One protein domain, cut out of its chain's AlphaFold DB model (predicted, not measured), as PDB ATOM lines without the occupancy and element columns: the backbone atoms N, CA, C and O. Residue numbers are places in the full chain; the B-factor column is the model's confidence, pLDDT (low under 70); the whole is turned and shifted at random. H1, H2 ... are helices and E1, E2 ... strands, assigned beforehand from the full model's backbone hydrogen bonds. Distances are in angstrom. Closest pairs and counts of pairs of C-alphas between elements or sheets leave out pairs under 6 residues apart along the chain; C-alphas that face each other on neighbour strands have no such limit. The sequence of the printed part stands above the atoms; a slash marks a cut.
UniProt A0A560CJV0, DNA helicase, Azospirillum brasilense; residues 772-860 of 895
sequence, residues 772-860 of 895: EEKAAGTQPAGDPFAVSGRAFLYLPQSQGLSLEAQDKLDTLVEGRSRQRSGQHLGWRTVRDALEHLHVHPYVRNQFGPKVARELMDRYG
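Overview. This is residues 772 to 860 of the 895 residues of the protein "DNA helicase" of Azospirillum brasilense (UniProt A0A560CJV0). A small body of short helices set at large angles to one another: H6 packs on both H3 and H4, H2 packs on H3, and H5 makes a corner with H4. A small two-stranded hairpin, E1 and E2, lies at one side of this body, and the short H1 lies away from the other named elements at the far end of a long link. The printed part has 89 residues, with six named helices and two named strands in the order H1, H2, H3, E1, E2, H4, H5, H6; the sheet, E1 - E2, is antiparallel and the class is mostly helix. The whole is compact, with a radius of gyration of the C-alphas of 12.3 A, and spans 33 by 33 by 19 A.

Arrangement. H1, residues 772 to 775, is apart from H2, residues 789 to 793. H2 touches H3, residues 803 to 812; the closest C-alphas are those of Gly 789 and Asp 810, 4.6 A apart. E1, residues 818 to 820, and E2, residues 823 to 826, form an antiparallel hairpin at 150 degrees, with N 820 and O 823 at 2.9 A and N 825 and O 818 at 2.8 A, within hydrogen-bond range. The closest C-alphas of H3 and E2 are those of Leu 812 and Gly 826, 4.8 A apart. H4, residues 830 to 839, and H5, residues 841 to 847, touch only at the corner by their link, and only just, with 3 pairs of C-alphas within 8 A; the closest are those of Leu 837 and Val 843, 5.3 A apart. H6, residues 849 to 859, touches H4 at a steep tilt of 67 degrees, opposite ways, the closest C-alphas being those of Leu 837 and Ala 852, 7.0 A apart. H6 also touches H3, about perpendicular at 88 degrees, with the C-alphas of Ala 805 and Val 851 closest at 5.1 A. In H2, H3, H4, H5 and H6 every O i to N i+4 pair is within hydrogen-bond range; H1 is too short for such a pair.

Along the chain. H1 begins at C-alpha 772, (21.340, -11.574, 9.584). H3 measures 14.0 A from first to last C-alpha, H4 14.4 A, H5 10.3 A and H6 15.2 A; E2 measures 9.2 A. H3 begins at C-alpha 803, (12.865, 13.133, 0.607), and H6 ends at C-alpha 859, (28.677, 9.362, -2.086).

Size, cuts and confidence. The C-alphas of Pro 796 and Ser 821 are the two farthest apart, at 35.3 A. The printed part has no cut. The link from H1 to H2, 13 residues, is long. Residues 772 to 782 and residue 860 have a pLDDT under 70; the mean of the printed part is 82.8.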
ATOM      1  N   GLU A 772      21.893 -10.833  10.729       55.34
ATOM      2  CA  GLU A 772      21.340 -11.574   9.584       55.34
ATOM      3  C   GLU A 772      21.548 -10.836   8.249       55.34
ATOM      4  O   GLU A 772      21.874 -11.469   7.242       55.34
ATOM      5  N   GLU A 773      21.455  -9.500   8.230       56.50
ATOM      6  CA  GLU A 773      21.802  -8.697   7.046       56.50
ATOM      7  C   GLU A 773      23.307  -8.754   6.747       56.50
ATOM      8  O   GLU A 773      23.689  -8.843   5.577       56.50
ATOM      9  N   LYS A 774      24.166  -8.803   7.779       53.28
ATOM     10  CA  LYS A 774      25.606  -9.079   7.609       53.28
ATOM     11  C   LYS A 774      25.856 -10.475   7.026       53.28
ATOM     12  O   LYS A 774      26.744 -10.632   6.193       53.28
ATOM     13  N   ALA A 775      25.093 -11.486   7.450       49.75
ATOM     14  CA  ALA A 775      25.240 -12.868   6.985       49.75
ATOM     15  C   ALA A 775      24.692 -13.094   5.560       49.75
ATOM     16  O   ALA A 775      25.150 -13.992   4.851       49.75
ATOM     17  N   ALA A 776      23.740 -12.270   5.109       47.75
ATOM     18  CA  ALA A 776      23.094 -12.380   3.800       47.75
ATOM     19  C   ALA A 776      23.922 -11.823   2.615       47.75
ATOM     20  O   ALA A 776      23.448 -11.862   1.471       47.75
ATOM     21  N   GLY A 777      25.145 -11.323   2.836       46.25
ATOM     22  CA  GLY A 777      25.991 -10.704   1.808       46.25
ATOM     23  C   GLY A 777      27.393 -11.310   1.712       46.25
ATOM     24  O   GLY A 777      28.157 -11.309   2.665       46.25
ATOM     25  N   THR A 778      27.779 -11.767   0.520       43.41
ATOM     26  CA  THR A 778      29.132 -12.234   0.155       43.41
ATOM     27  C   THR A 778      30.164 -11.085   0.052       43.41
ATOM     28  O   THR A 778      31.042 -11.115  -0.808       43.41
ATOM     29  N   GLN A 779      30.038 -10.034   0.868       49.59
ATOM     30  CA  GLN A 779      30.797  -8.779   0.782       49.59
ATOM     31  C   GLN A 779      31.327  -8.348   2.166       49.59
ATOM     32  O   GLN A 779      30.788  -8.789   3.180       49.59
ATOM     33  N   PRO A 780      32.430  -7.573   2.230       46.59
ATOM     34  CA  PRO A 780      33.243  -7.427   3.437       46.59
ATOM     35  C   PRO A 780      32.459  -6.860   4.624       46.59
ATOM     36  O   PRO A 780      31.731  -5.875   4.506       46.59
ATOM     37  N   ALA A 781      32.649  -7.480   5.790       51.31
ATOM     38  CA  ALA A 781      32.059  -7.038   7.045       51.31
ATOM     39  C   ALA A 781      32.403  -5.561   7.319       51.31
ATOM     40  O   ALA A 781      33.576  -5.191   7.358       51.31
ATOM     41  N   GLY A 782      31.378  -4.731   7.541       61.28
ATOM     42  CA  GLY A 782      31.541  -3.327   7.940       61.28
ATOM     43  C   GLY A 782      31.312  -2.279   6.846       61.28
ATOM     44  O   GLY A 782      31.555  -1.104   7.104       61.28
ATOM     45  N   ASP A 783      30.836  -2.658   5.660       73.94
ATOM     46  CA  ASP A 783      30.448  -1.697   4.624       73.94
ATOM     47  C   ASP A 783      28.998  -1.185   4.802       73.94
ATOM     48  O   ASP A 783      28.055  -1.954   4.596       73.94
ATOM     49  N   PRO A 784      28.780   0.109   5.119       76.38
ATOM     50  CA  PRO A 784      27.440   0.653   5.350       76.38
ATOM     51  C   PRO A 784      26.598   0.796   4.069       76.38
ATOM     52  O   PRO A 784      25.410   1.088   4.158       76.38
ATOM     53  N   PHE A 785      27.174   0.605   2.876       85.25
ATOM     54  CA  PHE A 785      26.451   0.707   1.601       85.25
ATOM     55  C   PHE A 785      26.035  -0.654   1.024       85.25
ATOM     56  O   PHE A 785      25.212  -0.706   0.108       85.25
ATOM     57  N   ALA A 786      26.537  -1.765   1.570       84.25
ATOM     58  CA  ALA A 786      26.195  -3.129   1.153       84.25
ATOM     59  C   ALA A 786      24.841  -3.620   1.712       84.25
ATOM     60  O   ALA A 786      24.657  -4.803   1.983       84.25
ATOM     61  N   VAL A 787      23.877  -2.715   1.880       84.19
ATOM     62  CA  VAL A 787      22.550  -2.984   2.454       84.19
ATOM     63  C   VAL A 787      21.439  -2.570   1.483       84.19
ATOM     64  O   VAL A 787      21.697  -1.889   0.484       84.19
ATOM     65  N   SER A 788      20.198  -2.991   1.748       88.94
ATOM     66  CA  SER A 788      19.026  -2.535   0.984       88.94
ATOM     67  C   SER A 788      18.811  -1.024   1.143       88.94
ATOM     68  O   SER A 788      19.292  -0.415   2.097       88.94
ATOM     69  N   GLY A 789      18.055  -0.401   0.236       89.25
ATOM     70  CA  GLY A 789      17.717   1.020   0.335       89.25
ATOM     71  C   GLY A 789      16.993   1.342   1.636       89.25
ATOM     72  O   GLY A 789      17.366   2.287   2.321       89.25
ATOM     73  N   ARG A 790      16.026   0.503   2.026       89.50
ATOM     74  CA  ARG A 790      15.297   0.627   3.295       89.50
ATOM     75  C   ARG A 790      16.229   0.572   4.504       89.50
ATOM     76  O   ARG A 790      16.143   1.448   5.355       89.50
ATOM     77  N   ALA A 791      17.121  -0.415   4.567       87.69
ATOM     78  CA  ALA A 791      18.084  -0.549   5.660       87.69
ATOM     79  C   ALA A 791      19.063   0.634   5.705       87.69
ATOM     80  O   ALA A 791      19.329   1.166   6.780       87.69
ATOM     81  N   PHE A 792      19.522   1.108   4.541       89.44
ATOM     82  CA  PHE A 792      20.405   2.268   4.429       89.44
ATOM     83  C   PHE A 792      19.798   3.540   5.031       89.44
ATOM     84  O   PHE A 792      20.523   4.306   5.662       89.44
ATOM     85  N   LEU A 793      18.483   3.757   4.897       92.44
ATOM     86  CA  LEU A 793      17.812   4.917   5.503       92.44
ATOM     87  C   LEU A 793      17.933   4.942   7.035       92.44
ATOM     88  O   LEU A 793      17.986   6.012   7.628       92.44
ATOM     89  N   TYR A 794      18.054   3.788   7.690       89.38
ATOM     90  CA  TYR A 794      18.265   3.718   9.140       89.38
ATOM     91  C   TYR A 794      19.729   3.914   9.565       89.38
ATOM     92  O   TYR A 794      20.031   3.883  10.763       89.38
ATOM     93  N   LEU A 795      20.644   4.111   8.614       86.56
ATOM     94  CA  LEU A 795      22.057   4.335   8.890       86.56
ATOM     95  C   LEU A 795      22.399   5.832   8.921       86.56
ATOM     96  O   LEU A 795      21.833   6.601   8.132       86.56
ATOM     97  N   PRO A 796      23.378   6.255   9.749       83.75
ATOM     98  CA  PRO A 796      23.823   7.651   9.813       83.75
ATOM     99  C   PRO A 796      24.293   8.207   8.465       83.75
ATOM    100  O   PRO A 796      24.182   9.399   8.205       83.75
ATOM    101  N   GLN A 797      24.788   7.351   7.564       87.38
ATOM    102  CA  GLN A 797      25.244   7.771   6.239       87.38
ATOM    103  C   GLN A 797      24.109   8.351   5.390       87.38
ATOM    104  O   GLN A 797      24.395   9.150   4.501       87.38
ATOM    105  N   SER A 798      22.845   7.995   5.647       91.69
ATOM    106  CA  SER A 798      21.683   8.544   4.934       91.69
ATOM    107  C   SER A 798      21.250   9.931   5.431       91.69
ATOM    108  O   SER A 798      20.379  10.559   4.822       91.69
ATOM    109  N   GLN A 799      21.853  10.419   6.516       90.00
ATOM    110  CA  GLN A 799      21.424  11.631   7.196       90.00
ATOM    111  C   GLN A 799      21.446  12.858   6.286       90.00
ATOM    112  O   GLN A 799      22.383  13.118   5.526       90.00
ATOM    113  N   GLY A 800      20.361  13.624   6.337       91.94
ATOM    114  CA  GLY A 800      20.160  14.828   5.543       91.94
ATOM    115  C   GLY A 800      19.761  14.577   4.090       91.94
ATOM    116  O   GLY A 800      19.673  15.555   3.352       91.94
ATOM    117  N   LEU A 801      19.584  13.330   3.630       94.94
ATOM    118  CA  LEU A 801      19.179  13.075   2.242       94.94
ATOM    119  C   LEU A 801      17.810  13.690   1.944       94.94
ATOM    120  O   LEU A 801      16.897  13.630   2.769       94.94
ATOM    121  N   SER A 802      17.626  14.234   0.743       96.62
ATOM    122  CA  SER A 802      16.328  14.761   0.328       96.62
ATOM    123  C   SER A 802      15.248  13.676   0.362       96.62
ATOM    124  O   SER A 802      15.522  12.495   0.140       96.62
ATOM    125  N   LEU A 803      13.997  14.070   0.618       96.31
ATOM    126  CA  LEU A 803      12.865  13.133   0.607       96.31
ATOM    127  C   LEU A 803      12.780  12.356  -0.716       96.31
ATOM    128  O   LEU A 803      12.576  11.147  -0.705       96.31
ATOM    129  N   GLU A 804      13.025  13.031  -1.844       96.00
ATOM    130  CA  GLU A 804      13.031  12.408  -3.171       96.00
ATOM    131  C   GLU A 804      14.133  11.342  -3.290       96.00
ATOM    132  O   GLU A 804      13.881  10.247  -3.789       96.00
ATOM    133  N   ALA A 805      15.343  11.621  -2.789       96.00
ATOM    134  CA  ALA A 805      16.438  10.653  -2.794       96.00
ATOM    135  C   ALA A 805      16.140   9.442  -1.907       96.00
ATOM    136  O   ALA A 805      16.376   8.303  -2.317       96.00
ATOM    137  N   GLN A 806      15.574   9.678  -0.725       97.06
ATOM    138  CA  GLN A 806      15.185   8.616   0.196       97.06
ATOM    139  C   GLN A 806      14.098   7.712  -0.404       97.06
ATOM    140  O   GLN A 806      14.222   6.491  -0.346       97.06
ATOM    141  N   ASP A 807      13.070   8.282  -1.038       96.19
ATOM    142  CA  ASP A 807      12.015   7.516  -1.712       96.19
ATOM    143  C   ASP A 807      12.550   6.709  -2.899       96.19
ATOM    144  O   ASP A 807      12.161   5.555  -3.100       96.19
ATOM    145  N   LYS A 808      13.478   7.277  -3.675       94.75
ATOM    146  CA  LYS A 808      14.132   6.563  -4.778       94.75
ATOM    147  C   LYS A 808      14.976   5.394  -4.285       94.75
ATOM    148  O   LYS A 808      14.894   4.324  -4.876       94.75
ATOM    149  N   LEU A 809      15.755   5.566  -3.219       94.19
ATOM    150  CA  LEU A 809      16.542   4.472  -2.643       94.19
ATOM    151  C   LEU A 809      15.640   3.361  -2.093       94.19
ATOM    152  O   LEU A 809      15.851   2.198  -2.422       94.19
ATOM    153  N   ASP A 810      14.606   3.718  -1.331       93.50
ATOM    154  CA  ASP A 810      13.641   2.778  -0.742       93.50
ATOM    155  C   ASP A 810      12.895   1.952  -1.811       93.50
ATOM    156  O   ASP A 810      12.675   0.758  -1.636       93.50
ATOM    157  N   THR A 811      12.551   2.563  -2.952       92.19
ATOM    158  CA  THR A 811      11.789   1.901  -4.032       92.19
ATOM    159  C   THR A 811      12.652   1.175  -5.065       92.19
ATOM    160  O   THR A 811      12.236   0.153  -5.609       92.19
ATOM    161  N   LEU A 812      13.843   1.688  -5.383       91.75
ATOM    162  CA  LEU A 812      14.702   1.111  -6.423       91.75
ATOM    163  C   LEU A 812      15.679   0.062  -5.874       91.75
ATOM    164  O   LEU A 812      16.137  -0.785  -6.643       91.75
ATOM    165  N   VAL A 813      15.991   0.077  -4.574       90.44
ATOM    166  CA  VAL A 813      16.978  -0.813  -3.940       90.44
ATOM    167  C   VAL A 813      16.296  -1.745  -2.930       90.44
ATOM    168  O   VAL A 813      16.424  -1.601  -1.719       90.44
ATOM    169  N   GLU A 814      15.555  -2.734  -3.426       84.19
ATOM    170  CA  GLU A 814      14.691  -3.611  -2.612       84.19
ATOM    171  C   GLU A 814      15.407  -4.850  -2.025       84.19
ATOM    172  O   GLU A 814      14.753  -5.797  -1.588       84.19
ATOM    173  N   GLY A 815      16.741  -4.935  -2.076       78.94
ATOM    174  CA  GLY A 815      17.451  -6.152  -1.646       78.94
ATOM    175  C   GLY A 815      17.461  -7.273  -2.695       78.94
ATOM    176  O   GLY A 815      17.950  -8.372  -2.429       78.94
ATOM    177  N   ARG A 816      16.941  -7.025  -3.907       79.56
ATOM    178  CA  ARG A 816      16.904  -7.986  -5.026       79.56
ATOM    179  C   ARG A 816      17.254  -7.300  -6.345       79.56
ATOM    180  O   ARG A 816      16.719  -6.244  -6.665       79.56
ATOM    181  N   SER A 817      18.105  -7.935  -7.152       79.38
ATOM    182  CA  SER A 817      18.403  -7.449  -8.506       79.38
ATOM    183  C   SER A 817      17.244  -7.778  -9.447       79.38
ATOM    184  O   SER A 817      16.862  -8.942  -9.581       79.38
ATOM    185  N   ARG A 818      16.675  -6.759 -10.100       81.44
ATOM    186  CA  ARG A 818      15.634  -6.921 -11.128       81.44
ATOM    187  C   ARG A 818      16.149  -6.348 -12.438       81.44
ATOM    188  O   ARG A 818      16.516  -5.177 -12.499       81.44
ATOM    189  N   GLN A 819      16.150  -7.155 -13.493       82.06
ATOM    190  CA  GLN A 819      16.564  -6.746 -14.835       82.06
ATOM    191  C   GLN A 819      15.486  -7.097 -15.858       82.06
ATOM    192  O   GLN A 819      14.847  -8.146 -15.772       82.06
ATOM    193  N   ARG A 820      15.307  -6.234 -16.859       76.38
ATOM    194  CA  ARG A 820      14.460  -6.506 -18.025       76.38
ATOM    195  C   ARG A 820      15.160  -6.007 -19.280       76.38
ATOM    196  O   ARG A 820      15.565  -4.851 -19.344       76.38
ATOM    197  N   SER A 821      15.302  -6.883 -20.274       74.31
ATOM    198  CA  SER A 821      15.920  -6.557 -21.570       74.31
ATOM    199  C   SER A 821      17.306  -5.895 -21.452       74.31
ATOM    200  O   SER A 821      17.610  -4.952 -22.175       74.31
ATOM    201  N   GLY A 822      18.133  -6.355 -20.505       70.06
ATOM    202  CA  GLY A 822      19.480  -5.820 -20.264       70.06
ATOM    203  C   GLY A 822      19.543  -4.499 -19.482       70.06
ATOM    204  O   GLY A 822      20.639  -4.038 -19.183       70.06
ATOM    205  N   GLN A 823      18.405  -3.900 -19.112       73.56
ATOM    206  CA  GLN A 823      18.349  -2.726 -18.235       73.56
ATOM    207  C   GLN A 823      17.989  -3.133 -16.804       73.56
ATOM    208  O   GLN A 823      17.095  -3.956 -16.586       73.56
ATOM    209  N   HIS A 824      18.666  -2.538 -15.821       76.75
ATOM    210  CA  HIS A 824      18.288  -2.680 -14.417       76.75
ATOM    211  C   HIS A 824      16.976  -1.935 -14.140       76.75
ATOM    212  O   HIS A 824      16.809  -0.787 -14.544       76.75
ATOM    213  N   LEU A 825      16.050  -2.615 -13.466       78.31
ATOM    214  CA  LEU A 825      14.801  -2.073 -12.921       78.31
ATOM    215  C   LEU A 825      14.860  -1.928 -11.390       78.31
ATOM    216  O   LEU A 825      14.010  -1.265 -10.809       78.31
ATOM    217  N   GLY A 826      15.833  -2.568 -10.739       86.50
ATOM    218  CA  GLY A 826      16.098  -2.435  -9.312       86.50
ATOM    219  C   GLY A 826      17.411  -3.106  -8.916       86.50
ATOM    220  O   GLY A 826      17.923  -3.967  -9.642       86.50
ATOM    221  N   TRP A 827      17.946  -2.702  -7.768       89.44
ATOM    222  CA  TRP A 827      19.252  -3.114  -7.257       89.44
ATOM    223  C   TRP A 827      19.141  -3.918  -5.969       89.44
ATOM    224  O   TRP A 827      18.180  -3.792  -5.209       89.44
ATOM    225  N   ARG A 828      20.162  -4.747  -5.726       86.44
ATOM    226  CA  ARG A 828      20.279  -5.498  -4.478       86.44
ATOM    227  C   ARG A 828      20.745  -4.584  -3.349       86.44
ATOM    228  O   ARG A 828      20.072  -4.529  -2.329       86.44
ATOM    229  N   THR A 829      21.848  -3.866  -3.538       89.00
ATOM    230  CA  THR A 829      22.415  -2.995  -2.501       89.00
ATOM    231  C   THR A 829      22.528  -1.542  -2.948       89.00
ATOM    232  O   THR A 829      22.510  -1.239  -4.146       89.00
ATOM    233  N   VAL A 830      22.655  -0.629  -1.980       89.00
ATOM    234  CA  VAL A 830      22.922   0.788  -2.262       89.00
ATOM    235  C   VAL A 830      24.269   0.943  -2.966       89.00
ATOM    236  O   VAL A 830      24.363   1.740  -3.896       89.00
ATOM    237  N   ARG A 831      25.274   0.130  -2.617       89.19
ATOM    238  CA  ARG A 831      26.545   0.045  -3.347       89.19
ATOM    239  C   ARG A 831      26.331  -0.221  -4.836       89.19
ATOM    240  O   ARG A 831      26.780   0.585  -5.647       89.19
ATOM    241  N   ASP A 832      25.598  -1.277  -5.193       87.62
ATOM    242  CA  ASP A 832      25.346  -1.623  -6.604       87.62
ATOM    243  C   ASP A 832      24.640  -0.472  -7.345       87.62
ATOM    244  O   ASP A 832      24.934  -0.172  -8.506       87.62
ATOM    245  N   ALA A 833      23.688   0.183  -6.671       89.50
ATOM    246  CA  ALA A 833      22.961   1.316  -7.226       89.50
ATOM    247  C   ALA A 833      23.881   2.516  -7.473       89.50
ATOM    248  O   ALA A 833      23.840   3.099  -8.558       89.50
ATOM    249  N   LEU A 834      24.739   2.859  -6.506       89.75
ATOM    250  CA  LEU A 834      25.711   3.943  -6.624       89.75
ATOM    251  C   LEU A 834      26.732   3.646  -7.727       89.75
ATOM    252  O   LEU A 834      26.951   4.501  -8.583       89.75
ATOM    253  N   GLU A 835      27.310   2.448  -7.783       87.69
ATOM    254  CA  GLU A 835      28.254   2.054  -8.838       87.69
ATOM    255  C   GLU A 835      27.620   2.184 -10.234       87.69
ATOM    256  O   GLU A 835      28.191   2.800 -11.139       87.69
ATOM    257  N   HIS A 836      26.382   1.713 -10.407       88.75
ATOM    258  CA  HIS A 836      25.672   1.830 -11.682       88.75
ATOM    259  C   HIS A 836      25.267   3.273 -12.018       88.75
ATOM    260  O   HIS A 836      25.307   3.654 -13.190       88.75
ATOM    261  N   LEU A 837      24.920   4.095 -11.023       87.94
ATOM    262  CA  LEU A 837      24.620   5.524 -11.191       87.94
ATOM    263  C   LEU A 837      25.826   6.290 -11.766       87.94
ATOM    264  O   LEU A 837      25.664   7.181 -12.611       87.94
ATOM    265  N   HIS A 838      27.041   5.902 -11.366       82.81
ATOM    266  CA  HIS A 838      28.285   6.479 -11.877       82.81
ATOM    267  C   HIS A 838      28.561   6.093 -13.327       82.81
ATOM    268  O   HIS A 838      29.016   6.937 -14.101       82.81
ATOM    269  N   VAL A 839      28.273   4.851 -13.712       85.25
ATOM    270  CA  VAL A 839      28.649   4.316 -15.028       85.25
ATOM    271  C   VAL A 839      27.581   4.582 -16.093       85.25
ATOM    272  O   VAL A 839      27.912   4.894 -17.238       85.25
ATOM    273  N   HIS A 840      26.296   4.501 -15.746       85.75
ATOM    274  CA  HIS A 840      25.220   4.401 -16.730       85.75
ATOM    275  C   HIS A 840      24.279   5.622 -16.744       85.75
ATOM    276  O   HIS A 840      23.522   5.838 -15.796       85.75
ATOM    277  N   PRO A 841      24.203   6.382 -17.857       84.38
ATOM    278  CA  PRO A 841      23.299   7.530 -17.975       84.38
ATOM    279  C   PRO A 841      21.813   7.192 -17.788       84.38
ATOM    280  O   PRO A 841      21.066   7.994 -17.233       84.38
ATOM    281  N   TYR A 842      21.374   5.999 -18.205       85.88
ATOM    282  CA  TYR A 842      19.976   5.587 -18.041       85.88
ATOM    283  C   TYR A 842      19.590   5.411 -16.562       85.88
ATOM    284  O   TYR A 842      18.454   5.690 -16.194       85.88
ATOM    285  N   VAL A 843      20.536   5.017 -15.703       85.88
ATOM    286  CA  VAL A 843      20.321   4.880 -14.253       85.88
ATOM    287  C   VAL A 843      20.134   6.251 -13.616       85.88
ATOM    288  O   VAL A 843      19.220   6.446 -12.818       85.88
ATOM    289  N   ARG A 844      20.910   7.251 -14.055       89.50
ATOM    290  CA  ARG A 844      20.727   8.652 -13.634       89.50
ATOM    291  C   ARG A 844      19.334   9.171 -13.986       89.50
ATOM    292  O   ARG A 844      18.736   9.894 -13.197       89.50
ATOM    293  N   ASN A 845      18.785   8.754 -15.127       87.56
ATOM    294  CA  ASN A 845      17.413   9.096 -15.503       87.56
ATOM    295  C   ASN A 845      16.367   8.400 -14.615       87.56
ATOM    296  O   ASN A 845      15.351   9.014 -14.305       87.56
ATOM    297  N   GLN A 846      16.605   7.158 -14.173       88.31
ATOM    298  CA  GLN A 846      15.685   6.435 -13.279       88.31
ATOM    299  C   GLN A 846      15.614   7.057 -11.875       88.31
ATOM    300  O   GLN A 846      14.518   7.234 -11.325       88.31
ATOM    301  N   PHE A 847      16.765   7.437 -11.311       89.12
ATOM    302  CA  PHE A 847      16.827   8.185 -10.052       89.12
ATOM    303  C   PHE A 847      16.319   9.624 -10.213       89.12
ATOM    304  O   PHE A 847      15.741  10.175  -9.283       89.12
ATOM    305  N   GLY A 848      16.445  10.198 -11.410       91.88
ATOM    306  CA  GLY A 848      16.120  11.589 -11.705       91.88
ATOM    307  C   GLY A 848      17.351  12.488 -11.532       91.88
ATOM    308  O   GLY A 848      18.196  12.228 -10.674       91.88
ATOM    309  N   PRO A 849      17.492  13.565 -12.324       89.44
ATOM    310  CA  PRO A 849      18.735  14.335 -12.404       89.44
ATOM    311  C   PRO A 849      19.133  15.016 -11.087       89.44
ATOM    312  O   PRO A 849      20.324  15.193 -10.840       89.44
ATOM    313  N   LYS A 850      18.160  15.396 -10.246       92.50
ATOM    314  CA  LYS A 850      18.413  16.010  -8.932       92.50
ATOM    315  C   LYS A 850      18.950  14.988  -7.935       92.50
ATOM    316  O   LYS A 850      20.044  15.177  -7.420       92.50
ATOM    317  N   VAL A 851      18.223  13.889  -7.741       93.75
ATOM    318  CA  VAL A 851      18.615  12.792  -6.843       93.75
ATOM    319  C   VAL A 851      19.931  12.166  -7.281       93.75
ATOM    320  O   VAL A 851      20.815  11.955  -6.461       93.75
ATOM    321  N   ALA A 852      20.101  11.911  -8.581       91.50
ATOM    322  CA  ALA A 852      21.344  11.367  -9.107       91.50
ATOM    323  C   ALA A 852      22.536  12.270  -8.759       91.50
ATOM    324  O   ALA A 852      23.572  11.772  -8.333       91.50
ATOM    325  N   ARG A 853      22.382  13.592  -8.916       91.38
ATOM    326  CA  ARG A 853      23.416  14.562  -8.542       91.38
ATOM    327  C   ARG A 853      23.673  14.553  -7.040       91.38
ATOM    328  O   ARG A 853      24.820  14.435  -6.655       91.38
ATOM    329  N   GLU A 854      22.634  14.603  -6.211       93.88
ATOM    330  CA  GLU A 854      22.775  14.560  -4.751       93.88
ATOM    331  C   GLU A 854      23.532  13.313  -4.271       93.88
ATOM    332  O   GLU A 854      24.474  13.425  -3.490       93.88
ATOM    333  N   LEU A 855      23.153  12.128  -4.762       91.50
ATOM    334  CA  LEU A 855      23.803  10.868  -4.398       91.50
ATOM    335  C   LEU A 855      25.253  10.802  -4.901       91.50
ATOM    336  O   LEU A 855      26.114  10.294  -4.190       91.50
ATOM    337  N   MET A 856      25.541  11.333  -6.095       88.88
ATOM    338  CA  MET A 856      26.912  11.434  -6.612       88.88
ATOM    339  C   MET A 856      27.745  12.495  -5.878       88.88
ATOM    340  O   MET A 856      28.933  12.293  -5.680       88.88
ATOM    341  N   ASP A 857      27.166  13.608  -5.442       88.88
ATOM    342  CA  ASP A 857      27.911  14.643  -4.717       88.88
ATOM    343  C   ASP A 857      28.241  14.184  -3.289       88.88
ATOM    344  O   ASP A 857      29.314  14.483  -2.768       88.88
ATOM    345  N   ARG A 858      27.327  13.435  -2.653       88.19
ATOM    346  CA  ARG A 858      27.504  12.913  -1.288       88.19
ATOM    347  C   ARG A 858      28.342  11.646  -1.218       88.19
ATOM    348  O   ARG A 858      29.153  11.506  -0.307       88.19
ATOM    349  N   TYR A 859      28.102  10.711  -2.133       87.25
ATOM    350  CA  TYR A 859      28.677   9.362  -2.086       87.25
ATOM    351  C   TYR A 859      29.476   9.013  -3.339       87.25
ATOM    352  O   TYR A 859      29.996   7.902  -3.443       87.25
ATOM    353  N   GLY A 860      29.553   9.920  -4.312       63.88
ATOM    354  CA  GLY A 860      30.319   9.690  -5.522       63.88
ATOM    355  C   GLY A 860      31.815   9.801  -5.296       63.88
ATOM    356  O   GLY A 860      32.323  10.674  -4.601       63.88
TER     357      GLY A 860